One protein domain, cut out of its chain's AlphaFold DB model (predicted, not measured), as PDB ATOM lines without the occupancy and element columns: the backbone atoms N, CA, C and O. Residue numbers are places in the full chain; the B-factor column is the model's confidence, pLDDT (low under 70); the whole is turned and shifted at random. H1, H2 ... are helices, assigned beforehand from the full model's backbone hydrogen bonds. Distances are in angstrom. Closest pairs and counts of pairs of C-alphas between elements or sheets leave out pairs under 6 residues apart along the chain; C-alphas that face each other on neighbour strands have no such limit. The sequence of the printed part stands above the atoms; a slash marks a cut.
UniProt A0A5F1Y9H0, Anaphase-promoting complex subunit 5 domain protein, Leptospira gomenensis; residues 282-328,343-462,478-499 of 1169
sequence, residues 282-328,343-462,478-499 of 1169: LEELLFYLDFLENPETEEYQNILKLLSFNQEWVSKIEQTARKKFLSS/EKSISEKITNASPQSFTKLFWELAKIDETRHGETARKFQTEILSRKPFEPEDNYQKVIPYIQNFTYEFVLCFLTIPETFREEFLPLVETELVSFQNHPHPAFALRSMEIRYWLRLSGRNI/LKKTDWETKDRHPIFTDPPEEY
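This is residues 282 to 328, 343 to 462 and 478 to 499 of the 1169 residues of the protein "Anaphase-promoting complex subunit 5 domain protein" of Leptospira gomenensis (UniProt A0A5F1Y9H0). Six helices, H3, H5, H6, H7, H8 and H9, form an up-and-down bundle, each running against the one before it in the chain, and they stack side by side across the long axis. H1, H2 and H4 pack together at one end of this stack; at the other end, near H9, winds the long unnamed stretch of residues 478 to 499. The 189 printed residues hold nine named helices, H1 to H9 in order along the chain, and no named strand; the class is all helix. The whole is compact, with a radius of gyration of the C-alphas of 17.8 A and spans of 57 by 42 by 28 A.

Start at H1, residues 282 to 291; it touches H2, residues 298 to 309, opposite ways at a steep tilt of 48 degrees, the closest C-alphas being Tyr 288 and Glu 299, 5.2 A apart. H3, residues 311 to 326, is close to H2 but not clearly touching, with the C-alphas of Leu 307 and Val 314 closest at 6.0 A. H4, residues 343 to 350, touches H1, closest at the C-alphas of Asp 290 and Lys 349, 6.2 A. Next find a hairpin, H5, residues 355 to 368, and H6, residues 370 to 385, at a shallow tilt of 19 degrees, with the C-alphas of Ala 366 and His 373 closest at 4.6 A. H7, residues 396 to 416, touches H5 with residues 409 to 416 alone, and H5 touches H7 with residues 355 to 360 alone; the closest C-alphas are those of Gln 356 and Cys 413, 4.9 A apart. H8, residues 419 to 437, makes a hairpin with H9, residues 442 to 457; H8 touches with residues 430 to 437 alone, closest at the C-alphas of Gln 437 and Ala 445, 3.8 A. Every O i to N i+4 pair is within hydrogen-bond range in H3, H4, H5 and H9; the counts are 4 of 6 in H1, 7 of 8 in H2, 10 of 12 in H6, 16 of 17 in H7 and 10 of 15 in H8.

Find C-alpha 282 at (343.566, 307.607, 278.527), where H1 begins. H7, the longest helix, runs 30.1 A from C-alpha 396 at (313.309, 307.792, 310.731). H8 spans 26.0 A with a kink of 49 degrees near residue 426. H9 runs 22.8 A and ends at C-alpha 457, (336.784, 324.397, 320.871).

The C-alphas farthest apart, Glu 283 and Glu 497, are 57.4 A apart. Look for two cuts: C-alphas 328 and 343 stand 21.3 A apart, and 462 and 478, 15.7 A. Of the links printed whole, none is long. Confidence is under 70 at residues 327 to 328, 391 to 395, 456 to 462 and 478 to 490.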
ATOM      1  N   LEU A 282     344.949 307.669 278.042       83.00
ATOM      2  CA  LEU A 282     343.566 307.607 278.527       83.00
ATOM      3  C   LEU A 282     343.322 306.341 279.359       83.00
ATOM      4  O   LEU A 282     342.681 306.411 280.400       83.00
ATOM      5  N   GLU A 283     343.861 305.196 278.937       80.88
ATOM      6  CA  GLU A 283     343.765 303.943 279.699       80.88
ATOM      7  C   GLU A 283     344.515 304.038 281.034       80.88
ATOM      8  O   GLU A 283     344.010 303.558 282.047       80.88
ATOM      9  N   GLU A 284     345.665 304.722 281.054       85.06
ATOM     10  CA  GLU A 284     346.390 305.045 282.291       85.06
ATOM     11  C   GLU A 284     345.543 305.907 283.236       85.06
ATOM     12  O   GLU A 284     345.427 305.595 284.421       85.06
ATOM     13  N   LEU A 285     344.901 306.963 282.722       86.25
ATOM     14  CA  LEU A 285     344.031 307.814 283.533       86.25
ATOM     15  C   LEU A 285     342.837 307.036 284.093       86.25
ATOM     16  O   LEU A 285     342.573 307.118 285.291       86.25
ATOM     17  N   LEU A 286     342.115 306.294 283.248       85.06
ATOM     18  CA  LEU A 286     340.931 305.533 283.660       85.06
ATOM     19  C   LEU A 286     341.265 304.498 284.738       85.06
ATOM     20  O   LEU A 286     340.457 304.298 285.640       85.06
ATOM     21  N   PHE A 287     342.448 303.882 284.675       85.81
ATOM     22  CA  PHE A 287     342.940 303.001 285.731       85.81
ATOM     23  C   PHE A 287     343.234 303.769 287.027       85.81
ATOM     24  O   PHE A 287     342.771 303.385 288.098       85.81
ATOM     25  N   TYR A 288     343.981 304.876 286.954       87.38
ATOM     26  CA  TYR A 288     344.343 305.622 288.158       87.38
ATOM     27  C   TYR A 288     343.140 306.283 288.840       87.38
ATOM     28  O   TYR A 288     343.158 306.425 290.059       87.38
ATOM     29  N   LEU A 289     342.079 306.637 288.106       87.69
ATOM     30  CA  LEU A 289     340.859 307.217 288.678       87.69
ATOM     31  C   LEU A 289     340.149 306.298 289.689       87.69
ATOM     32  O   LEU A 289     339.501 306.824 290.593       87.69
ATOM     33  N   ASP A 290     340.344 304.975 289.628       84.19
ATOM     34  CA  ASP A 290     339.854 304.039 290.659       84.19
ATOM     35  C   ASP A 290     340.474 304.320 292.048       84.19
ATOM     36  O   ASP A 290     339.929 303.939 293.082       84.19
ATOM     37  N   PHE A 291     341.604 305.033 292.096       85.38
ATOM     38  CA  PHE A 291     342.335 305.378 293.317       85.38
ATOM     39  C   PHE A 291     342.087 306.816 293.785       85.38
ATOM     40  O   PHE A 291     342.815 307.316 294.644       85.38
ATOM     41  N   LEU A 292     341.059 307.492 293.260       85.12
ATOM     42  CA  LEU A 292     340.751 308.887 293.594       85.12
ATOM     43  C   LEU A 292     340.550 309.123 295.104       85.12
ATOM     44  O   LEU A 292     340.876 310.196 295.611       85.12
ATOM     45  N   GLU A 293     340.056 308.123 295.834       81.69
ATOM     46  CA  GLU A 293     339.824 308.200 297.283       81.69
ATOM     47  C   GLU A 293     341.051 307.825 298.129       81.69
ATOM     48  O   GLU A 293     341.024 307.953 299.352       81.69
ATOM     49  N   ASN A 294     342.150 307.406 297.489       79.88
ATOM     50  CA  ASN A 294     343.339 306.845 298.130       79.88
ATOM     51  C   ASN A 294     344.563 307.766 297.953       79.88
ATOM     52  O   ASN A 294     345.511 307.425 297.253       79.88
ATOM     53  N   PRO A 295     344.601 308.943 298.599       77.12
ATOM     54  CA  PRO A 295     345.587 309.988 298.311       77.12
ATOM     55  C   PRO A 295     347.042 309.636 298.647       77.12
ATOM     56  O   PRO A 295     347.966 310.300 298.178       77.12
ATOM     57  N   GLU A 296     347.243 308.610 299.470       75.69
ATOM     58  CA  GLU A 296     348.559 308.116 299.876       75.69
ATOM     59  C   GLU A 296     349.183 307.171 298.830       75.69
ATOM     60  O   GLU A 296     350.262 306.615 299.063       75.69
ATOM     61  N   THR A 297     348.503 306.910 297.707       79.00
ATOM     62  CA  THR A 297     348.954 305.977 296.666       79.00
ATOM     63  C   THR A 297     349.753 306.640 295.556       79.00
ATOM     64  O   THR A 297     349.608 307.830 295.269       79.00
ATOM     65  N   GLU A 298     350.647 305.862 294.941       80.44
ATOM     66  CA  GLU A 298     351.415 306.327 293.785       80.44
ATOM     67  C   GLU A 298     350.477 306.572 292.594       80.44
ATOM     68  O   GLU A 298     350.655 307.532 291.846       80.44
ATOM     69  N   GLU A 299     349.418 305.769 292.490       85.88
ATOM     70  CA  GLU A 299     348.319 305.909 291.542       85.88
ATOM     71  C   GLU A 299     347.651 307.280 291.664       85.88
ATOM     72  O   GLU A 299     347.542 307.983 290.663       85.88
ATOM     73  N   TYR A 300     347.307 307.729 292.878       86.75
ATOM     74  CA  TYR A 300     346.743 309.066 293.089       86.75
ATOM     75  C   TYR A 300     347.706 310.183 292.664       86.75
ATOM     76  O   TYR A 300     347.306 311.153 292.018       86.75
ATOM     77  N   GLN A 301     349.002 310.038 292.955       86.88
ATOM     78  CA  GLN A 301     350.012 310.991 292.479       86.88
ATOM     79  C   GLN A 301     350.102 311.010 290.946       86.88
ATOM     80  O   GLN A 301     350.368 312.056 290.352       86.88
ATOM     81  N   ASN A 302     349.852 309.879 290.286       86.69
ATOM     82  CA  ASN A 302     349.797 309.803 288.830       86.69
ATOM     83  C   ASN A 302     348.498 310.401 288.258       86.69
ATOM     84  O   ASN A 302     348.582 311.040 287.209       86.69
ATOM     85  N   ILE A 303     347.358 310.337 288.969       89.69
ATOM     86  CA  ILE A 303     346.159 311.140 288.640       89.69
ATOM     87  C   ILE A 303     346.546 312.622 288.581       89.69
ATOM     88  O   ILE A 303     346.311 313.286 287.572       89.69
ATOM     89  N   LEU A 304     347.187 313.140 289.638       88.94
ATOM     90  CA  LEU A 304     347.583 314.550 289.715       88.94
ATOM     91  C   LEU A 304     348.525 314.948 288.575       88.94
ATOM     92  O   LEU A 304     348.327 315.991 287.951       88.94
ATOM     93  N   LYS A 305     349.523 314.108 288.260       87.38
ATOM     94  CA  LYS A 305     350.438 314.347 287.134       87.38
ATOM     95  C   LYS A 305     349.678 314.412 285.811       87.38
ATOM     96  O   LYS A 305     349.801 315.415 285.117       87.38
ATOM     97  N   LEU A 306     348.882 313.396 285.473       87.69
ATOM     98  CA  LEU A 306     348.155 313.338 284.197       87.69
ATOM     99  C   LEU A 306     347.172 314.506 284.041       87.69
ATOM    100  O   LEU A 306     347.128 315.141 282.987       87.69
ATOM    101  N   LEU A 307     346.440 314.844 285.104       88.19
ATOM    102  CA  LEU A 307     345.485 315.952 285.097       88.19
ATOM    103  C   LEU A 307     346.159 317.330 285.040       88.19
ATOM    104  O   LEU A 307     345.633 318.228 284.384       88.19
ATOM    105  N   SER A 308     347.346 317.504 285.635       82.69
ATOM    106  CA  SER A 308     348.087 318.777 285.568       82.69
ATOM    107  C   SER A 308     348.499 319.178 284.141       82.69
ATOM    108  O   SER A 308     348.692 320.364 283.852       82.69
ATOM    109  N   PHE A 309     348.593 318.207 283.223       79.88
ATOM    110  CA  PHE A 309     348.939 318.430 281.817       79.88
ATOM    111  C   PHE A 309     347.727 318.444 280.869       79.88
ATOM    112  O   PHE A 309     347.897 318.818 279.707       79.88
ATOM    113  N   ASN A 310     346.521 318.086 281.332       83.69
ATOM    114  CA  ASN A 310     345.324 317.987 280.490       83.69
ATOM    115  C   ASN A 310     344.092 318.673 281.115       83.69
ATOM    116  O   ASN A 310     343.353 318.100 281.915       83.69
ATOM    117  N   GLN A 311     343.841 319.913 280.688       81.19
ATOM    118  CA  GLN A 311     342.742 320.747 281.190       81.19
ATOM    119  C   GLN A 311     341.349 320.253 280.761       81.19
ATOM    120  O   GLN A 311     340.359 320.520 281.447       81.19
ATOM    121  N   GLU A 312     341.261 319.521 279.650       83.44
ATOM    122  CA  GLU A 312     340.001 318.957 279.168       83.44
ATOM    123  C   GLU A 312     339.493 317.878 280.135       83.44
ATOM    124  O   GLU A 312     338.326 317.896 280.524       83.44
ATOM    125  N   TRP A 313     340.386 317.013 280.625       87.12
ATOM    126  CA  TRP A 313     340.052 315.997 281.628       87.12
ATOM    127  C   TRP A 313     339.652 316.596 282.974       87.12
ATOM    128  O   TRP A 313     338.672 316.151 283.566       87.12
ATOM    129  N   VAL A 314     340.344 317.645 283.435       86.19
ATOM    130  CA  VAL A 314     339.957 318.368 284.662       86.19
ATOM    131  C   VAL A 314     338.544 318.942 284.532       86.19
ATOM    132  O   VAL A 314     337.739 318.795 285.449       86.19
ATOM    133  N   SER A 315     338.218 319.533 283.377       84.62
ATOM    134  CA  SER A 315     336.891 320.103 283.112       84.62
ATOM    135  C   SER A 315     335.799 319.027 283.077       84.62
ATOM    136  O   SER A 315     334.725 319.231 283.640       84.62
ATOM    137  N   LYS A 316     336.079 317.863 282.471       84.56
ATOM    138  CA  LYS A 316     335.166 316.706 282.444       84.56
ATOM    139  C   LYS A 316     334.910 316.159 283.856       84.56
ATOM    140  O   LYS A 316     333.758 315.996 284.247       84.56
ATOM    141  N   ILE A 317     335.963 315.963 284.657       87.88
ATOM    142  CA  ILE A 317     335.853 315.509 286.056       87.88
ATOM    143  C   ILE A 317     335.061 316.517 286.902       87.88
ATOM    144  O   ILE A 317     334.191 316.120 287.679       87.88
ATOM    145  N   GLU A 318     335.309 317.821 286.729       86.69
ATOM    146  CA  GLU A 318     334.564 318.887 287.409       86.69
ATOM    147  C   GLU A 318     333.070 318.856 287.057       86.69
ATOM    148  O   GLU A 318     332.226 318.909 287.953       86.69
ATOM    149  N   GLN A 319     332.723 318.743 285.771       84.19
ATOM    150  CA  GLN A 319     331.329 318.674 285.323       84.19
ATOM    151  C   GLN A 319     330.605 317.444 285.876       84.19
ATOM    152  O   GLN A 319     329.477 317.575 286.355       84.19
ATOM    153  N   THR A 320     331.250 316.278 285.875       82.81
ATOM    154  CA  THR A 320     330.673 315.052 286.439       82.81
ATOM    155  C   THR A 320     330.456 315.175 287.945       82.81
ATOM    156  O   THR A 320     329.367 314.868 288.432       82.81
ATOM    157  N   ALA A 321     331.444 315.685 288.689       84.12
ATOM    158  CA  ALA A 321     331.313 315.899 290.129       84.12
ATOM    159  C   ALA A 321     330.175 316.887 290.449       84.12
ATOM    160  O   ALA A 321     329.347 316.627 291.321       84.12
ATOM    161  N   ARG A 322     330.069 317.988 289.692       82.88
ATOM    162  CA  ARG A 322     328.963 318.952 289.818       82.88
ATOM    163  C   ARG A 322     327.611 318.310 289.526       82.88
ATOM    164  O   ARG A 322     326.687 318.477 290.313       82.88
ATOM    165  N   LYS A 323     327.490 317.562 288.423       80.81
ATOM    166  CA  LYS A 323     326.244 316.874 288.056       80.81
ATOM    167  C   LYS A 323     325.815 315.913 289.164       80.81
ATOM    168  O   LYS A 323     324.654 315.914 289.533       80.81
ATOM    169  N   LYS A 324     326.751 315.167 289.754       80.25
ATOM    170  CA  LYS A 324     326.453 314.209 290.824       80.25
ATOM    171  C   LYS A 324     325.985 314.872 292.125       80.25
ATOM    172  O   LYS A 324     325.019 314.411 292.722       80.25
ATOM    173  N   PHE A 325     326.677 315.911 292.594       78.50
ATOM    174  CA  PHE A 325     326.445 316.444 293.946       78.50
ATOM    175  C   PHE A 325     325.562 317.692 294.009       78.50
ATOM    176  O   PHE A 325     325.167 318.082 295.107       78.50
ATOM    177  N   LEU A 326     325.278 318.333 292.870       72.88
ATOM    178  CA  LEU A 326     324.600 319.634 292.820       72.88
ATOM    179  C   LEU A 326     323.332 319.654 291.948       72.88
ATOM    180  O   LEU A 326     322.614 320.652 291.990       72.88
ATOM    181  N   SER A 327     323.024 318.617 291.154       61.97
ATOM    182  CA  SER A 327     321.791 318.612 290.348       61.97
ATOM    183  C   SER A 327     320.563 318.255 291.192       61.97
ATOM    184  O   SER A 327     320.535 317.210 291.841       61.97
ATOM    185  N   SER A 328     319.531 319.100 291.147       47.22
ATOM    186  CA  SER A 328     318.213 318.843 291.740       47.22
ATOM    187  C   SER A 328     317.532 317.641 291.078       47.22
ATOM    188  O   SER A 328     317.474 317.565 289.855       47.22
ATOM    189  N   GLU A 343     334.193 310.657 277.757       70.62
ATOM    190  CA  GLU A 343     333.434 311.242 278.872       70.62
ATOM    191  C   GLU A 343     332.606 310.199 279.615       70.62
ATOM    192  O   GLU A 343     332.511 310.260 280.841       70.62
ATOM    193  N   LYS A 344     332.034 309.231 278.889       76.44
ATOM    194  CA  LYS A 344     331.282 308.129 279.499       76.44
ATOM    195  C   LYS A 344     332.199 307.288 280.384       76.44
ATOM    196  O   LYS A 344     331.884 307.104 281.557       76.44
ATOM    197  N   SER A 345     333.374 306.906 279.878       80.56
ATOM    198  CA  SER A 345     334.343 306.109 280.639       80.56
ATOM    199  C   SER A 345     334.887 306.835 281.876       80.56
ATOM    200  O   SER A 345     334.995 306.229 282.942       80.56
ATOM    201  N   ILE A 346     335.198 308.137 281.782       82.12
ATOM    202  CA  ILE A 346     335.634 308.923 282.953       82.12
ATOM    203  C   ILE A 346     334.496 309.037 283.970       82.12
ATOM    204  O   ILE A 346     334.732 308.880 285.168       82.12
ATOM    205  N   SER A 347     333.268 309.298 283.509       81.06
ATOM    206  CA  SER A 347     332.105 309.420 284.387       81.06
ATOM    207  C   SER A 347     331.845 308.129 285.155       81.06
ATOM    208  O   SER A 347     331.672 308.184 286.369       81.06
ATOM    209  N   GLU A 348     331.862 306.977 284.484       81.94
ATOM    210  CA  GLU A 348     331.685 305.659 285.108       81.94
ATOM    211  C   GLU A 348     332.695 305.427 286.241       81.94
ATOM    212  O   GLU A 348     332.300 305.055 287.346       81.94
ATOM    213  N   LYS A 349     333.975 305.756 286.017       83.44
ATOM    214  CA  LYS A 349     335.053 305.554 287.000       83.44
ATOM    215  C   LYS A 349     334.905 306.381 288.274       83.44
ATOM    216  O   LYS A 349     335.219 305.911 289.361       83.44
ATOM    217  N   ILE A 350     334.402 307.606 288.164       83.38
ATOM    218  CA  ILE A 350     334.308 308.531 289.305       83.38
ATOM    219  C   ILE A 350     332.896 308.619 289.901       83.38
ATOM    220  O   ILE A 350     332.681 309.357 290.865       83.38
ATOM    221  N   THR A 351     331.930 307.860 289.368       79.25
ATOM    222  CA  THR A 351     330.519 307.911 289.794       79.25
ATOM    223  C   THR A 351     330.337 307.542 291.260       79.25
ATOM    224  O   THR A 351     329.430 308.076 291.885       79.25
ATOM    225  N   ASN A 352     331.207 306.725 291.855       76.88
ATOM    226  CA  ASN A 352     331.083 306.309 293.258       76.88
ATOM    227  C   ASN A 352     331.929 307.136 294.239       76.88
ATOM    228  O   ASN A 352     331.672 307.078 295.435       76.88
ATOM    229  N   ALA A 353     332.849 307.979 293.760       82.69
ATOM    230  CA  ALA A 353     333.720 308.772 294.631       82.69
ATOM    231  C   ALA A 353     332.938 309.797 295.472       82.69
ATOM    232  O   ALA A 353     331.919 310.330 295.024       82.69
ATOM    233  N   SER A 354     333.417 310.090 296.678       83.94
ATOM    234  CA  SER A 354     332.829 311.030 297.637       83.94
ATOM    235  C   SER A 354     333.170 312.497 297.318       83.94
ATOM    236  O   SER A 354     334.204 312.789 296.705       83.94
ATOM    237  N   PRO A 355     332.350 313.468 297.771       84.88
ATOM    238  CA  PRO A 355     332.630 314.898 297.597       84.88
ATOM    239  C   PRO A 355     333.993 315.337 298.149       84.88
ATOM    240  O   PRO A 355     334.635 316.249 297.616       84.88
ATOM    241  N   GLN A 356     334.445 314.682 299.220       85.81
ATOM    242  CA  GLN A 356     335.729 314.959 299.850       85.81
ATOM    243  C   GLN A 356     336.895 314.629 298.910       85.81
ATOM    244  O   GLN A 356     337.834 315.419 298.808       85.81
ATOM    245  N   SER A 357     336.829 313.499 298.207       86.56
ATOM    246  CA  SER A 357     337.874 313.051 297.283       86.56
ATOM    247  C   SER A 357     338.087 314.056 296.144       86.56
ATOM    248  O   SER A 357     339.225 314.429 295.848       86.56
ATOM    249  N   PHE A 358     337.003 314.609 295.587       89.31
ATOM    250  CA  PHE A 358     337.076 315.689 294.591       89.31
ATOM    251  C   PHE A 358     337.585 317.005 295.177       89.31
ATOM    252  O   PHE A 358     338.416 317.673 294.566       89.31
ATOM    253  N   THR A 359     337.133 317.357 296.384       87.69
ATOM    254  CA  THR A 359     337.638 318.531 297.105       87.69
ATOM    255  C   THR A 359     339.157 318.451 297.260       87.69
ATOM    256  O   THR A 359     339.868 319.400 296.930       87.69
ATOM    257  N   LYS A 360     339.672 317.293 297.696       88.25
ATOM    258  CA  LYS A 360     341.111 317.049 297.818       88.25
ATOM    259  C   LYS A 360     341.810 317.163 296.466       88.25
ATOM    260  O   LYS A 360     342.788 317.896 296.363       88.25
ATOM    261  N   LEU A 361     341.284 316.496 295.435       90.94
ATOM    262  CA  LEU A 361     341.848 316.508 294.084       90.94
ATOM    263  C   LEU A 361     342.039 317.933 293.550       90.94
ATOM    264  O   LEU A 361     343.140 318.285 293.136       90.94
ATOM    265  N   PHE A 362     340.996 318.768 293.582       91.69
ATOM    266  CA  PHE A 362     341.080 320.119 293.023       91.69
ATOM    267  C   PHE A 362     342.019 321.029 293.817       91.69
ATOM    268  O   PHE A 362     342.751 321.815 293.214       91.69
ATOM    269  N   TRP A 363     342.062 320.902 295.146       91.25
ATOM    270  CA  TRP A 363     343.017 321.657 295.957       91.25
ATOM    271  C   TRP A 363     344.466 321.190 295.765       91.25
ATOM    272  O   TRP A 363     345.359 322.033 295.738       91.25
ATOM    273  N   GLU A 364     344.728 319.891 295.593       90.12
ATOM    274  CA  GLU A 364     346.071 319.383 295.266       90.12
ATOM    275  C   GLU A 364     346.512 319.806 293.853       90.12
ATOM    276  O   GLU A 364     347.650 320.235 293.668       90.12
ATOM    277  N   LEU A 365     345.609 319.811 292.864       89.25
ATOM    278  CA  LEU A 365     345.889 320.384 291.539       89.25
ATOM    279  C   LEU A 365     346.190 321.892 291.616       89.25
ATOM    280  O   LEU A 365     347.120 322.367 290.965       89.25
ATOM    281  N   ALA A 366     345.463 322.639 292.453       88.75
ATOM    282  CA  ALA A 366     345.730 324.056 292.708       88.75
ATOM    283  C   ALA A 366     347.059 324.305 293.440       88.75
ATOM    284  O   ALA A 366     347.661 325.357 293.247       88.75
ATOM    285  N   LYS A 367     347.557 323.354 294.243       87.69
ATOM    286  CA  LYS A 367     348.914 323.432 294.817       87.69
ATOM    287  C   LYS A 367     350.004 323.243 293.760       87.69
ATOM    288  O   LYS A 367     351.074 323.830 293.901       87.69
ATOM    289  N   ILE A 368     349.751 322.427 292.733       86.69
ATOM    290  CA  ILE A 368     350.690 322.201 291.623       86.69
ATOM    291  C   ILE A 368     350.747 323.435 290.709       86.69
ATOM    292  O   ILE A 368     351.839 323.900 290.385       86.69
ATOM    293  N   ASP A 369     349.589 323.980 290.320       84.56
ATOM    294  CA  ASP A 369     349.479 325.208 289.521       84.56
ATOM    295  C   ASP A 369     348.257 326.038 289.947       84.56
ATOM    296  O   ASP A 369     347.128 325.842 289.478       84.56
ATOM    297  N   GLU A 370     348.491 327.008 290.838       83.50
ATOM    298  CA  GLU A 370     347.434 327.877 291.368       83.50
ATOM    299  C   GLU A 370     346.792 328.731 290.266       83.50
ATOM    300  O   GLU A 370     345.583 328.973 290.299       83.50
ATOM    301  N   THR A 371     347.570 329.156 289.265       83.06
ATOM    302  CA  THR A 371     347.072 330.035 288.198       83.06
ATOM    303  C   THR A 371     346.073 329.336 287.286       83.06
ATOM    304  O   THR A 371     345.172 329.988 286.762       83.06
ATOM    305  N   ARG A 372     346.207 328.015 287.119       81.88
ATOM    306  CA  ARG A 372     345.315 327.208 286.277       81.88
ATOM    307  C   ARG A 372     344.147 326.594 287.034       81.88
ATOM    308  O   ARG A 372     343.057 326.520 286.476       81.88
ATOM    309  N   HIS A 373     344.359 326.137 288.269       86.81
ATOM    310  CA  HIS A 373     343.375 325.311 288.984       86.81
ATOM    311  C   HIS A 373     342.792 325.973 290.239       86.81
ATOM    312  O   HIS A 373     341.807 325.477 290.792       86.81
ATOM    313  N   GLY A 374     343.337 327.113 290.679       84.88
ATOM    314  CA  GLY A 374     342.885 327.797 291.891       84.88
ATOM    315  C   GLY A 374     341.441 328.309 291.819       84.88
ATOM    316  O   GLY A 374     340.732 328.273 292.822       84.88
ATOM    317  N   GLU A 375     340.973 328.778 290.658       86.94
ATOM    318  CA  GLU A 375     339.578 329.222 290.492       86.94
ATOM    319  C   GLU A 375     338.604 328.034 290.478       86.94
ATOM    320  O   GLU A 375     337.585 328.074 291.166       86.94
ATOM    321  N   THR A 376     338.956 326.941 289.789       85.75
ATOM    322  CA  THR A 376     338.188 325.684 289.793       85.75
ATOM    323  C   THR A 376     338.008 325.137 291.210       85.75
ATOM    324  O   THR A 376     336.883 324.836 291.607       85.75
ATOM    325  N   ALA A 377     339.084 325.082 292.006       89.25
ATOM    326  CA  ALA A 377     339.026 324.615 293.391       89.25
ATOM    327  C   ALA A 377     338.107 325.492 294.259       89.25
ATOM    328  O   ALA A 377     337.230 324.967 294.947       89.25
ATOM    329  N   ARG A 378     338.233 326.829 294.178       91.06
ATOM    330  CA  ARG A 378     337.367 327.761 294.929       91.06
ATOM    331  C   ARG A 378     335.900 327.647 294.523       91.06
ATOM    332  O   ARG A 378     335.018 327.641 295.384       91.06
ATOM    333  N   LYS A 379     335.629 327.543 293.221       88.81
ATOM    334  CA  LYS A 379     334.270 327.454 292.682       88.81
ATOM    335  C   LYS A 379     333.591 326.148 293.098       88.81
ATOM    336  O   LYS A 379     332.482 326.189 293.623       88.81
ATOM    337  N   PHE A 380     334.274 325.011 292.943       89.19
ATOM    338  CA  PHE A 380     333.769 323.713 293.399       89.19
ATOM    339  C   PHE A 380     333.539 323.696 294.918       89.19
ATOM    340  O   PHE A 380     332.484 323.262 295.377       89.19
ATOM    341  N   GLN A 381     334.477 324.245 295.699       91.00
ATOM    342  CA  GLN A 381     334.355 324.328 297.156       91.00
ATOM    343  C   GLN A 381     333.159 325.179 297.606       91.00
ATOM    344  O   GLN A 381     332.459 324.819 298.552       91.00
ATOM    345  N   THR A 382     332.927 326.312 296.938       90.12
ATOM    346  CA  THR A 382     331.786 327.187 297.231       90.12
ATOM    347  C   THR A 382     330.478 326.442 296.996       90.12
ATOM    348  O   THR A 382     329.595 326.450 297.851       90.12
ATOM    349  N   GLU A 383     330.364 325.755 295.862       89.06
ATOM    350  CA  GLU A 383     329.154 325.026 295.491       89.06
ATOM    351  C   GLU A 383     328.894 323.825 296.408       89.06
ATOM    352  O   GLU A 383     327.761 323.642 296.848       89.06
ATOM    353  N   ILE A 384     329.927 323.048 296.765       88.94
ATOM    354  CA  ILE A 384     329.748 321.867 297.620       88.94
ATOM    355  C   ILE A 384     329.399 322.233 299.065       88.94
ATOM    356  O   ILE A 384     328.610 321.532 299.691       88.94
ATOM    357  N   LEU A 385     329.944 323.333 299.599       89.44
ATOM    358  CA  LEU A 385     329.578 323.808 300.937       89.44
ATOM    359  C   LEU A 385     328.176 324.409 300.955       89.44
ATOM    360  O   LEU A 385     327.474 324.219 301.937       89.44
ATOM    361  N   SER A 386     327.756 325.062 299.868       87.94
ATOM    362  CA  SER A 386     326.418 325.661 299.731       87.94
ATOM    363  C   SER A 386     325.335 324.649 299.331       87.94
ATOM    364  O   SER A 386     324.213 325.038 298.994       87.94
ATOM    365  N   ARG A 387     325.658 323.347 299.288       86.88
ATOM    366  CA  ARG A 387     324.693 322.313 298.909       86.88
ATOM    367  C   ARG A 387     323.597 322.237 299.971       86.88
ATOM    368  O   ARG A 387     323.874 322.127 301.164       86.88
ATOM    369  N   LYS A 388     322.338 322.263 299.538       82.38
ATOM    370  CA  LYS A 388     321.210 322.123 300.460       82.38
ATOM    371  C   LYS A 388     320.985 320.649 300.801       82.38
ATOM    372  O   LYS A 388     321.067 319.819 299.892       82.38
ATOM    373  N   PRO A 389     320.699 320.312 302.070       81.19
ATOM    374  CA  PRO A 389     320.216 318.980 302.401       81.19
ATOM    375  C   PRO A 389     318.875 318.734 301.703       81.19
ATOM    376  O   PRO A 389     318.091 319.663 301.501       81.19
ATOM    377  N   PHE A 390     318.625 317.485 301.326       74.75
ATOM    378  CA  PHE A 390     317.329 317.069 300.805       74.75
ATOM    379  C   PHE A 390     316.298 317.057 301.934       74.75
ATOM    380  O   PHE A 390     316.644 316.732 303.073       74.75
ATOM    381  N   GLU A 391     315.043 317.381 301.612       69.56
ATOM    382  CA  GLU A 391     313.919 317.170 302.525       69.56
ATOM    383  C   GLU A 391     313.717 315.656 302.682       69.56
ATOM    384  O   GLU A 391     313.355 314.991 301.708       69.56
ATOM    385  N   PRO A 392     314.029 315.070 303.850       63.78
ATOM    386  CA  PRO A 392     313.959 313.627 304.006       63.78
ATOM    387  C   PRO A 392     312.493 313.171 304.039       63.78
ATOM    388  O   PRO A 392     311.679 313.795 304.714       63.78
ATOM    389  N   GLU A 393     312.158 312.067 303.364       60.00
ATOM    390  CA  GLU A 393     310.874 311.378 303.574       60.00
ATOM    391  C   GLU A 393     310.781 310.873 305.028       60.00
ATOM    392  O   GLU A 393     311.800 310.472 305.590       60.00
ATOM    393  N   ASP A 394     309.578 310.844 305.618       57.53
ATOM    394  CA  ASP A 394     309.266 310.605 307.051       57.53
ATOM    395  C   ASP A 394     309.775 309.274 307.680       57.53
ATOM    396  O   ASP A 394     309.398 308.906 308.794       57.53
ATOM    397  N   ASN A 395     310.643 308.509 307.013       69.56
ATOM    398  CA  ASN A 395     311.200 307.270 307.546       69.56
ATOM    399  C   ASN A 395     312.461 307.507 308.394       69.56
ATOM    400  O   ASN A 395     313.587 307.469 307.888       69.56
ATOM    401  N   TYR A 396     312.265 307.643 309.707       73.06
ATOM    402  CA  TYR A 396     313.309 307.792 310.731       73.06
ATOM    403  C   TYR A 396     314.572 306.927 310.514       73.06
ATOM    404  O   TYR A 396     315.684 307.443 310.639       73.06
ATOM    405  N   GLN A 397     314.426 305.650 310.118       70.06
ATOM    406  CA  GLN A 397     315.555 304.726 309.907       70.06
ATOM    407  C   GLN A 397     316.481 305.142 308.752       70.06
ATOM    408  O   GLN A 397     317.655 304.786 308.752       70.06
ATOM    409  N   LYS A 398     315.972 305.887 307.764       77.56
ATOM    410  CA  LYS A 398     316.758 306.406 306.632       77.56
ATOM    411  C   LYS A 398     317.215 307.844 306.858       77.56
ATOM    412  O   LYS A 398     318.298 308.223 306.415       77.56
ATOM    413  N   VAL A 399     316.402 308.638 307.558       83.44
ATOM    414  CA  VAL A 399     316.665 310.065 307.775       83.44
ATOM    415  C   VAL A 399     317.890 310.290 308.656       83.44
ATOM    416  O   VAL A 399     318.755 311.081 308.288       83.44
ATOM    417  N   ILE A 400     318.009 309.601 309.795       84.19
ATOM    418  CA  ILE A 400     319.135 309.829 310.715       84.19
ATOM    419  C   ILE A 400     320.492 309.474 310.078       84.19
ATOM    420  O   ILE A 400     321.368 310.347 310.100       84.19
ATOM    421  N   PRO A 401     320.672 308.300 309.432       82.19
ATOM    422  CA  PRO A 401     321.914 307.988 308.721       82.19
ATOM    423  C   PRO A 401     322.235 308.985 307.606       82.19
ATOM    424  O   PRO A 401     323.381 309.408 307.456       82.19
ATOM    425  N   TYR A 402     321.224 309.442 306.856       85.44
ATOM    426  CA  TYR A 402     321.412 310.483 305.845       85.44
ATOM    427  C   TYR A 402     321.934 311.790 306.456       85.44
ATOM    428  O   TYR A 402     322.924 312.339 305.976       85.44
ATOM    429  N   ILE A 403     321.312 312.279 307.535       85.62
ATOM    430  CA  ILE A 403     321.730 313.512 308.220       85.62
ATOM    431  C   ILE A 403     323.151 313.369 308.770       85.62
ATOM    432  O   ILE A 403     323.966 314.292 308.648       85.62
ATOM    433  N   GLN A 404     323.472 312.215 309.362       82.00
ATOM    434  CA  GLN A 404     324.825 311.905 309.821       82.00
ATOM    435  C   GLN A 404     325.823 311.996 308.665       82.00
ATOM    436  O   GLN A 404     326.756 312.794 308.757       82.00
ATOM    437  N   ASN A 405     325.593 311.271 307.569       82.06
ATOM    438  CA  ASN A 405     326.483 311.246 306.407       82.06
ATOM    439  C   ASN A 405     326.621 312.630 305.759       82.06
ATOM    440  O   ASN A 405     327.733 313.095 305.522       82.06
ATOM    441  N   PHE A 406     325.513 313.340 305.550       86.88
ATOM    442  CA  PHE A 406     325.513 314.667 304.943       86.88
ATOM    443  C   PHE A 406     326.322 315.679 305.764       86.88
ATOM    444  O   PHE A 406     327.150 316.412 305.213       86.88
ATOM    445  N   THR A 407     326.094 315.720 307.083       86.31
ATOM    446  CA  THR A 407     326.805 316.640 307.987       86.31
ATOM    447  C   THR A 407     328.265 316.234 308.180       86.31
ATOM    448  O   THR A 407     329.127 317.100 308.320       86.31
ATOM    449  N   TYR A 408     328.563 314.935 308.137       82.06
ATOM    450  CA  TYR A 408     329.922 314.404 308.175       82.06
ATOM    451  C   TYR A 408     330.724 314.819 306.937       82.06
ATOM    452  O   TYR A 408     331.791 315.419 307.068       82.06
ATOM    453  N   GLU A 409     330.175 314.598 305.743       82.56
ATOM    454  CA  GLU A 409     330.772 315.026 304.477       82.56
ATOM    455  C   GLU A 409     330.972 316.545 304.408       82.56
ATOM    456  O   GLU A 409     332.021 316.997 303.950       82.56
ATOM    457  N   PHE A 410     330.002 317.338 304.883       87.56
ATOM    458  CA  PHE A 410     330.111 318.800 304.940       87.56
ATOM    459  C   PHE A 410     331.348 319.241 305.736       87.56
ATOM    460  O   PHE A 410     332.159 320.035 305.249       87.56
ATOM    461  N   VAL A 411     331.537 318.676 306.936       83.31
ATOM    462  CA  VAL A 411     332.700 318.967 307.784       83.31
ATOM    463  C   VAL A 411     333.990 318.493 307.118       83.31
ATOM    464  O   VAL A 411     334.951 319.258 307.037       83.31
ATOM    465  N   LEU A 412     334.027 317.268 306.590       81.38
ATOM    466  CA  LEU A 412     335.227 316.726 305.948       81.38
ATOM    467  C   LEU A 412     335.667 317.525 304.718       81.38
ATOM    468  O   LEU A 412     336.866 317.754 304.543       81.38
ATOM    469  N   CYS A 413     334.729 317.989 303.889       85.62
ATOM    470  CA  CYS A 413     335.044 318.854 302.752       85.62
ATOM    471  C   CYS A 413     335.696 320.159 303.226       85.62
ATOM    472  O   CYS A 413     336.727 320.552 302.686       85.62
ATOM    473  N   PHE A 414     335.171 320.785 304.284       86.19
ATOM    474  CA  PHE A 414     335.767 321.992 304.865       86.19
ATOM    475  C   PHE A 414     337.177 321.752 305.440       86.19
ATOM    476  O   PHE A 414     338.089 322.554 305.223       86.19
ATOM    477  N   LEU A 415     337.391 320.633 306.139       80.50
ATOM    478  CA  LEU A 415     338.704 320.290 306.704       80.50
ATOM    479  C   LEU A 415     339.750 319.954 305.639       80.50
ATOM    480  O   LEU A 415     340.942 320.147 305.869       80.50
ATOM    481  N   THR A 416     339.311 319.493 304.470       82.31
ATOM    482  CA  THR A 416     340.190 319.143 303.347       82.31
ATOM    483  C   THR A 416     340.749 320.383 302.634       82.31
ATOM    484  O   THR A 416     341.792 320.295 301.987       82.31
ATOM    485  N   ILE A 417     340.126 321.557 302.807       84.69
ATOM    486  CA  ILE A 417     340.648 322.835 302.299       84.69
ATOM    487  C   ILE A 417     342.030 323.104 302.922       84.69
ATOM    488  O   ILE A 417     342.162 323.009 304.152       84.69
ATOM    489  N   PRO A 418     343.053 323.480 302.125       82.94
ATOM    490  CA  PRO A 418     344.355 323.879 302.648       82.94
ATOM    491  C   PRO A 418     344.227 325.008 303.677       82.94
ATOM    492  O   PRO A 418     343.448 325.943 303.489       82.94
ATOM    493  N   GLU A 419     345.022 324.955 304.751       75.31
ATOM    494  CA  GLU A 419     344.937 325.919 305.864       75.31
ATOM    495  C   GLU A 419     345.011 327.385 305.395       75.31
ATOM    496  O   GLU A 419     344.323 328.237 305.948       75.31
ATOM    497  N   THR A 420     345.773 327.668 304.332       78.38
ATOM    498  CA  THR A 420     345.937 329.007 303.739       78.38
ATOM    499  C   THR A 420     344.661 329.597 303.140       78.38
ATOM    500  O   THR A 420     344.557 330.815 303.049       78.38
ATOM    501  N   PHE A 421     343.701 328.762 302.730       81.56
ATOM    502  CA  PHE A 421     342.448 329.192 302.095       81.56
ATOM    503  C   PHE A 421     341.223 328.968 302.985       81.56
ATOM    504  O   PHE A 421     340.147 329.479 302.696       81.56
ATOM    505  N   ARG A 422     341.354 328.231 304.093       81.56
ATOM    506  CA  ARG A 422     340.214 327.861 304.944       81.56
ATOM    507  C   ARG A 422     339.499 329.073 305.559       81.56
ATOM    508  O   ARG A 422     338.278 329.043 305.701       81.56
ATOM    509  N   GLU A 423     340.232 330.148 305.870       80.69
ATOM    510  CA  GLU A 423     339.648 331.400 306.381       80.69
ATOM    511  C   GLU A 423     338.669 332.054 305.387       80.69
ATOM    512  O   GLU A 423     337.692 332.663 305.818       80.69
ATOM    513  N   GLU A 424     338.878 331.878 304.077       86.88
ATOM    514  CA  GLU A 424     338.007 332.406 303.014       86.88
ATOM    515  C   GLU A 424     336.591 331.804 303.081       86.88
ATOM    516  O   GLU A 424     335.604 332.498 302.845       86.88
ATOM    517  N   PHE A 425     336.482 330.528 303.468       87.81
ATOM    518  CA  PHE A 425     335.226 329.767 303.465       87.81
ATOM    519  C   PHE A 425     334.507 329.740 304.822       87.81
ATOM    520  O   PHE A 425     333.360 329.300 304.893       87.81
ATOM    521  N   LEU A 426     335.127 330.234 305.900       83.88
ATOM    522  CA  LEU A 426     334.507 330.283 307.233       83.88
ATOM    523  C   LEU A 426     333.152 331.024 307.264       83.88
ATOM    524  O   LEU A 426     332.215 330.492 307.862       83.88
ATOM    525  N   PRO A 427     332.984 332.204 306.622       86.62
ATOM    526  CA  PRO A 427     331.690 332.891 306.591       86.62
ATOM    527  C   PRO A 427     330.591 332.074 305.900       86.62
ATOM    528  O   PRO A 427     329.432 332.118 306.316       86.62
ATOM    529  N   LEU A 428     330.957 331.314 304.862       88.19
ATOM    530  CA  LEU A 428     330.035 330.432 304.154       88.19
ATOM    531  C   LEU A 428     329.607 329.268 305.053       88.19
ATOM    532  O   LEU A 428     328.416 329.029 305.210       88.19
ATOM    533  N   VAL A 429     330.560 328.614 305.723       88.94
ATOM    534  CA  VAL A 429     330.271 327.531 306.677       88.94
ATOM    535  C   VAL A 429     329.340 328.000 307.794       88.94
ATOM    536  O   VAL A 429     328.369 327.317 308.099       88.94
ATOM    537  N   GLU A 430     329.576 329.176 308.380       86.56
ATOM    538  CA  GLU A 430     328.676 329.724 309.405       86.56
ATOM    539  C   GLU A 430     327.270 330.011 308.861       86.56
ATOM    540  O   GLU A 430     326.284 329.770 309.559       86.56
ATOM    541  N   THR A 431     327.162 330.480 307.615       89.75
ATOM    542  CA  THR A 431     325.868 330.718 306.955       89.75
ATOM    543  C   THR A 431     325.098 329.410 306.762       89.75
ATOM    544  O   THR A 431     323.917 329.330 307.105       89.75
ATOM    545  N   GLU A 432     325.769 328.355 306.306       91.06
ATOM    546  CA  GLU A 432     325.144 327.047 306.090       91.06
ATOM    547  C   GLU A 432     324.808 326.334 307.404       91.06
ATOM    548  O   GLU A 432     323.742 325.738 307.538       91.06
ATOM    549  N   LEU A 433     325.622 326.492 308.449       89.94
ATOM    550  CA  LEU A 433     325.270 326.002 309.782       89.94
ATOM    551  C   LEU A 433     324.021 326.713 310.341       89.94
ATOM    552  O   LEU A 433     323.227 326.082 311.041       89.94
ATOM    553  N   VAL A 434     323.787 327.996 310.022       89.25
ATOM    554  CA  VAL A 434     322.508 328.672 310.345       89.25
ATOM    555  C   VAL A 434     321.355 328.058 309.556       89.25
ATOM    556  O   VAL A 434     320.291 327.837 310.129       89.25
ATOM    557  N   SER A 435     321.565 327.731 308.281       88.12
ATOM    558  CA  SER A 435     320.576 327.024 307.462       88.12
ATOM    559  C   SER A 435     320.195 325.671 308.080       88.12
ATOM    560  O   SER A 435     319.012 325.407 308.291       88.12
ATOM    561  N   PHE A 436     321.177 324.862 308.499       89.81
ATOM    562  CA  PHE A 436     320.933 323.571 309.160       89.81
ATOM    563  C   PHE A 436     320.207 323.725 310.502       89.81
ATOM    564  O   PHE A 436     319.372 322.893 310.843       89.81
ATOM    565  N   GLN A 437     320.488 324.795 311.255       87.56
ATOM    566  CA  GLN A 437     319.794 325.081 312.518       87.56
ATOM    567  C   GLN A 437     318.309 325.401 312.330       87.56
ATOM    568  O   GLN A 437     317.509 325.091 313.203       87.56
ATOM    569  N   ASN A 438     317.937 325.974 311.185       86.81
ATOM    570  CA  ASN A 438     316.551 326.303 310.857       86.81
ATOM    571  C   ASN A 438     315.827 325.182 310.087       86.81
ATOM    572  O   ASN A 438     314.704 325.387 309.626       86.81
ATOM    573  N   HIS A 439     316.462 324.022 309.903       87.19
ATOM    574  CA  HIS A 439     315.865 322.903 309.181       87.19
ATOM    575  C   HIS A 439     314.727 322.255 310.004       87.19
ATOM    576  O   HIS A 439     314.882 322.118 311.218       87.19
ATOM    577  N   PRO A 440     313.614 321.799 309.383       83.25
ATOM    578  CA  PRO A 440     312.468 321.228 310.107       83.25
ATOM    579  C   PRO A 440     312.798 320.020 310.997       83.25
ATOM    580  O   PRO A 440     312.238 319.871 312.077       83.25
ATOM    581  N   HIS A 441     313.703 319.149 310.544       86.94
ATOM    582  CA  HIS A 441     314.106 317.963 311.300       86.94
ATOM    583  C   HIS A 441     315.123 318.306 312.419       86.94
ATOM    584  O   HIS A 441     316.227 318.769 312.100       86.94
ATOM    585  N   PRO A 442     314.848 317.987 313.704       88.50
ATOM    586  CA  PRO A 442     315.641 318.453 314.854       88.50
ATOM    587  C   PRO A 442     317.096 317.963 314.846       88.50
ATOM    588  O   PRO A 442     317.994 318.659 315.321       88.50
ATOM    589  N   ALA A 443     317.369 316.797 314.249       88.25
ATOM    590  CA  ALA A 443     318.735 316.281 314.130       88.25
ATOM    591  C   ALA A 443     319.684 317.221 313.357       88.25
ATOM    592  O   ALA A 443     320.853 317.312 313.726       88.25
ATOM    593  N   PHE A 444     319.221 317.955 312.335       89.31
ATOM    594  CA  PHE A 444     320.075 318.918 311.621       89.31
ATOM    595  C   PHE A 444     320.472 320.093 312.512       89.31
ATOM    596  O   PHE A 444     321.643 320.484 312.532       89.31
ATOM    597  N   ALA A 445     319.527 320.610 313.300       90.12
ATOM    598  CA  ALA A 445     319.802 321.684 314.240       90.12
ATOM    599  C   ALA A 445     320.769 321.242 315.336       90.12
ATOM    600  O   ALA A 445     321.747 321.934 315.628       90.12
ATOM    601  N   LEU A 446     320.567 320.032 315.850       90.25
ATOM    602  CA  LEU A 446     321.444 319.428 316.837       90.25
ATOM    603  C   LEU A 446     322.872 319.256 316.291       90.25
ATOM    604  O   LEU A 446     323.835 319.686 316.929       90.25
ATOM    605  N   ARG A 447     323.025 318.713 315.074       88.06
ATOM    606  CA  ARG A 447     324.333 318.572 314.410       88.06
ATOM    607  C   ARG A 447     324.987 319.917 314.120       88.06
ATOM    608  O   ARG A 447     326.191 320.048 314.314       88.06
ATOM    609  N   SER A 448     324.218 320.925 313.715       90.12
ATOM    610  CA  SER A 448     324.734 322.284 313.526       90.12
ATOM    611  C   SER A 448     325.349 322.839 314.812       90.12
ATOM    612  O   SER A 448     326.476 323.340 314.798       90.12
ATOM    613  N   MET A 449     324.652 322.694 315.945       88.50
ATOM    614  CA  MET A 449     325.157 323.137 317.247       88.50
ATOM    615  C   MET A 449     326.445 322.408 317.645       88.50
ATOM    616  O   MET A 449     327.386 323.058 318.099       88.50
ATOM    617  N   GLU A 450     326.512 321.090 317.440       86.56
ATOM    618  CA  GLU A 450     327.709 320.277 317.714       86.56
ATOM    619  C   GLU A 450     328.899 320.704 316.847       86.56
ATOM    620  O   GLU A 450     329.995 320.914 317.367       86.56
ATOM    621  N   ILE A 451     328.687 320.902 315.542       84.56
ATOM    622  CA  ILE A 451     329.739 321.336 314.612       84.56
ATOM    623  C   ILE A 451     330.251 322.724 314.999       84.56
ATOM    624  O   ILE A 451     331.461 322.932 315.083       84.56
ATOM    625  N   ARG A 452     329.361 323.677 315.303       84.00
ATOM    626  CA  ARG A 452     329.777 325.012 315.766       84.00
ATOM    627  C   ARG A 452     330.512 324.964 317.097       84.00
ATOM    628  O   ARG A 452     331.483 325.694 317.287       84.00
ATOM    629  N   TYR A 453     330.041 324.149 318.037       80.00
ATOM    630  CA  TYR A 453     330.701 323.963 319.325       80.00
ATOM    631  C   TYR A 453     332.115 323.420 319.136       80.00
ATOM    632  O   TYR A 453     333.069 323.973 319.685       80.00
ATOM    633  N   TRP A 454     332.260 322.414 318.278       76.25
ATOM    634  CA  TRP A 454     333.543 321.836 317.915       76.25
ATOM    635  C   TRP A 454     334.476 322.860 317.249       76.25
ATOM    636  O   TRP A 454     335.578 323.076 317.745       76.25
ATOM    637  N   LEU A 455     334.015 323.595 316.228       73.25
ATOM    638  CA  LEU A 455     334.796 324.660 315.577       73.25
ATOM    639  C   LEU A 455     335.285 325.731 316.572       73.25
ATOM    640  O   LEU A 455     336.383 326.267 316.418       73.25
ATOM    641  N   ARG A 456     334.506 326.023 317.624       69.62
ATOM    642  CA  ARG A 456     334.890 326.956 318.700       69.62
ATOM    643  C   ARG A 456     335.915 326.371 319.673       69.62
ATOM    644  O   ARG A 456     336.742 327.127 320.184       69.62
ATOM    645  N   LEU A 457     335.843 325.076 319.975       61.91
ATOM    646  CA  LEU A 457     336.784 324.397 320.871       61.91
ATOM    647  C   LEU A 457     338.160 324.223 320.231       61.91
ATOM    648  O   LEU A 457     339.167 324.484 320.885       61.91
ATOM    649  N   SER A 458     338.207 323.874 318.948       54.62
ATOM    650  CA  SER A 458     339.447 323.664 318.191       54.62
ATOM    651  C   SER A 458     340.292 324.935 318.011       54.62
ATOM    652  O   SER A 458     341.445 324.862 317.598       54.62
ATOM    653  N   GLY A 459     339.738 326.109 318.344       46.97
ATOM    654  CA  GLY A 459     340.449 327.390 318.410       46.97
ATOM    655  C   GLY A 459     340.970 327.780 319.804       46.97
ATOM    656  O   GLY A 459     341.546 328.859 319.947       46.97
ATOM    657  N   ARG A 460     340.765 326.963 320.851       39.88
ATOM    658  CA  ARG A 460     341.145 327.291 322.238       39.88
ATOM    659  C   ARG A 460     342.383 326.519 322.695       39.88
ATOM    660  O   ARG A 460     342.314 325.328 322.973       39.88
ATOM    661  N   ASN A 461     343.478 327.243 322.924       32.44
ATOM    662  CA  ASN A 461     344.362 326.887 324.031       32.44
ATOM    663  C   ASN A 461     343.635 327.241 325.341       32.44
ATOM    664  O   ASN A 461     342.957 328.265 325.429       32.44
ATOM    665  N   ILE A 462     343.732 326.352 326.321       42.38
ATOM    666  CA  ILE A 462     343.044 326.395 327.616       42.38
ATOM    667  C   ILE A 462     343.402 327.703 328.359       42.38
ATOM    668  O   ILE A 462     344.570 328.082 328.391       42.38
ATOM    669  N   LEU A 478     343.696 321.670 312.919       43.81
ATOM    670  CA  LEU A 478     342.659 320.644 313.007       43.81
ATOM    671  C   LEU A 478     343.215 319.341 312.427       43.81
ATOM    672  O   LEU A 478     343.614 319.325 311.261       43.81
ATOM    673  N   LYS A 479     343.259 318.256 313.212       44.12
ATOM    674  CA  LYS A 479     343.633 316.937 312.687       44.12
ATOM    675  C   LYS A 479     342.379 316.194 312.235       44.12
ATOM    676  O   LYS A 479     341.366 316.179 312.924       44.12
ATOM    677  N   LYS A 480     342.478 315.534 311.078       42.41
ATOM    678  CA  LYS A 480     341.439 314.667 310.492       42.41
ATOM    679  C   LYS A 480     340.905 313.634 311.511       42.41
ATOM    680  O   LYS A 480     339.702 313.422 311.614       42.41
ATOM    681  N   THR A 481     341.798 313.142 312.373       39.78
ATOM    682  CA  THR A 481     341.536 312.161 313.438       39.78
ATOM    683  C   THR A 481     340.539 312.603 314.514       39.78
ATOM    684  O   THR A 481     340.013 311.750 315.220       39.78
ATOM    685  N   ASP A 482     340.265 313.904 314.665       46.38
ATOM    686  CA  ASP A 482     339.373 314.418 315.720       46.38
ATOM    687  C   ASP A 482     337.877 314.217 315.399       46.38
ATOM    688  O   ASP A 482     337.031 314.385 316.275       46.38
ATOM    689  N   TRP A 483     337.554 313.860 314.150       52.09
ATOM    690  CA  TRP A 483     336.189 313.633 313.656       52.09
ATOM    691  C   TRP A 483     336.017 312.254 312.981       52.09
ATOM    692  O   TRP A 483     334.892 311.815 312.784       52.09
ATOM    693  N   GLU A 484     337.113 311.554 312.656       39.78
ATOM    694  CA  GLU A 484     337.129 310.309 311.858       39.78
ATOM    695  C   GLU A 484     336.718 309.022 312.591       39.78
ATOM    696  O   GLU A 484     336.469 308.014 311.936       39.78
ATOM    697  N   THR A 485     336.612 309.015 313.921       42.56
ATOM    698  CA  THR A 485     336.123 307.817 314.628       42.56
ATOM    699  C   THR A 485     334.611 307.916 314.796       42.56
ATOM    700  O   THR A 485     334.123 308.845 315.445       42.56
ATOM    701  N   LYS A 486     333.860 306.953 314.233       42.38
ATOM    702  CA  LYS A 486     332.405 306.804 314.457       42.38
ATOM    703  C   LYS A 486     332.043 306.808 315.958       42.38
ATOM    704  O   LYS A 486     330.925 307.158 316.308       42.38
ATOM    705  N   ASP A 487     333.015 306.533 316.828       39.03
ATOM    706  CA  ASP A 487     332.855 306.377 318.275       39.03
ATOM    707  C   ASP A 487     333.007 307.666 319.106       39.03
ATOM    708  O   ASP A 487     332.736 307.655 320.309       39.03
ATOM    709  N   ARG A 488     333.455 308.795 318.528       48.22
ATOM    710  CA  ARG A 488     333.657 310.054 319.282       48.22
ATOM    711  C   ARG A 488     332.964 311.242 318.628       48.22
ATOM    712  O   ARG A 488     333.570 312.042 317.922       48.22
ATOM    713  N   HIS A 489     331.683 311.409 318.936       57.66
ATOM    714  CA  HIS A 489     330.956 312.629 318.597       57.66
ATOM    715  C   HIS A 489     331.288 313.759 319.589       57.66
ATOM    716  O   HIS A 489     331.238 313.537 320.802       57.66
ATOM    717  N   PRO A 490     331.604 314.984 319.122       63.41
ATOM    718  CA  PRO A 490     331.808 316.116 320.014       63.41
ATOM    719  C   PRO A 490     330.462 316.563 320.581       63.41
ATOM    720  O   PRO A 490     329.734 317.361 319.997       63.41
ATOM    721  N   ILE A 491     330.139 316.010 321.739       71.44
ATOM    722  CA  ILE A 491     329.001 316.403 322.558       71.44
ATOM    723  C   ILE A 491     329.388 317.564 323.474       71.44
ATOM    724  O   ILE A 491     330.553 317.754 323.838       71.44
ATOM    725  N   PHE A 492     328.393 318.345 323.878       75.31
ATOM    726  CA  PHE A 492     328.590 319.390 324.872       75.31
ATOM    727  C   PHE A 492     328.981 318.774 326.220       75.31
ATOM    728  O   PHE A 492     328.312 317.868 326.710       75.31
ATOM    729  N   THR A 493     330.031 319.302 326.853       71.62
ATOM    730  CA  THR A 493     330.352 318.962 328.251       71.62
ATOM    731  C   THR A 493     329.360 319.598 329.225       71.62
ATOM    732  O   THR A 493     329.148 319.075 330.311       71.62
ATOM    733  N   ASP A 494     328.763 320.724 328.825       80.94
ATOM    734  CA  ASP A 494     327.692 321.427 329.527       80.94
ATOM    735  C   ASP A 494     326.656 321.896 328.482       80.94
ATOM    736  O   ASP A 494     326.900 322.886 327.780       80.94
ATOM    737  N   PRO A 495     325.578 321.123 328.240       85.56
ATOM    738  CA  PRO A 495     324.651 321.385 327.142       85.56
ATOM    739  C   PRO A 495     323.722 322.574 327.443       85.56
ATOM    740  O   PRO A 495     323.110 322.619 328.512       85.56
ATOM    741  N   PRO A 496     323.532 323.516 326.499       89.50
ATOM    742  CA  PRO A 496     322.539 324.576 326.654       89.50
ATOM    743  C   PRO A 496     321.110 324.010 326.622       89.50
ATOM    744  O   PRO A 496     320.858 322.958 326.034       89.50
ATOM    745  N   GLU A 497     320.142 324.740 327.189       89.81
ATOM    746  CA  GLU A 497     318.740 324.287 327.226       89.81
ATOM    747  C   GLU A 497     318.155 324.004 325.835       89.81
ATOM    748  O   GLU A 497     317.404 323.047 325.675       89.81
ATOM    749  N   GLU A 498     318.527 324.801 324.832       91.25
ATOM    750  CA  GLU A 498     318.127 324.600 323.433       91.25
ATOM    751  C   GLU A 498     318.564 323.224 322.908       91.25
ATOM    752  O   GLU A 498     317.774 322.527 322.279       91.25
ATOM    753  N   TYR A 499     319.777 322.779 323.249       90.94
ATOM    754  CA  TYR A 499     320.294 321.468 322.847       90.94
ATOM    755  C   TYR A 499     319.516 320.321 323.509       90.94
ATOM    756  O   TYR A 499     319.206 319.322 322.862       90.94
TER     757      TYR A 499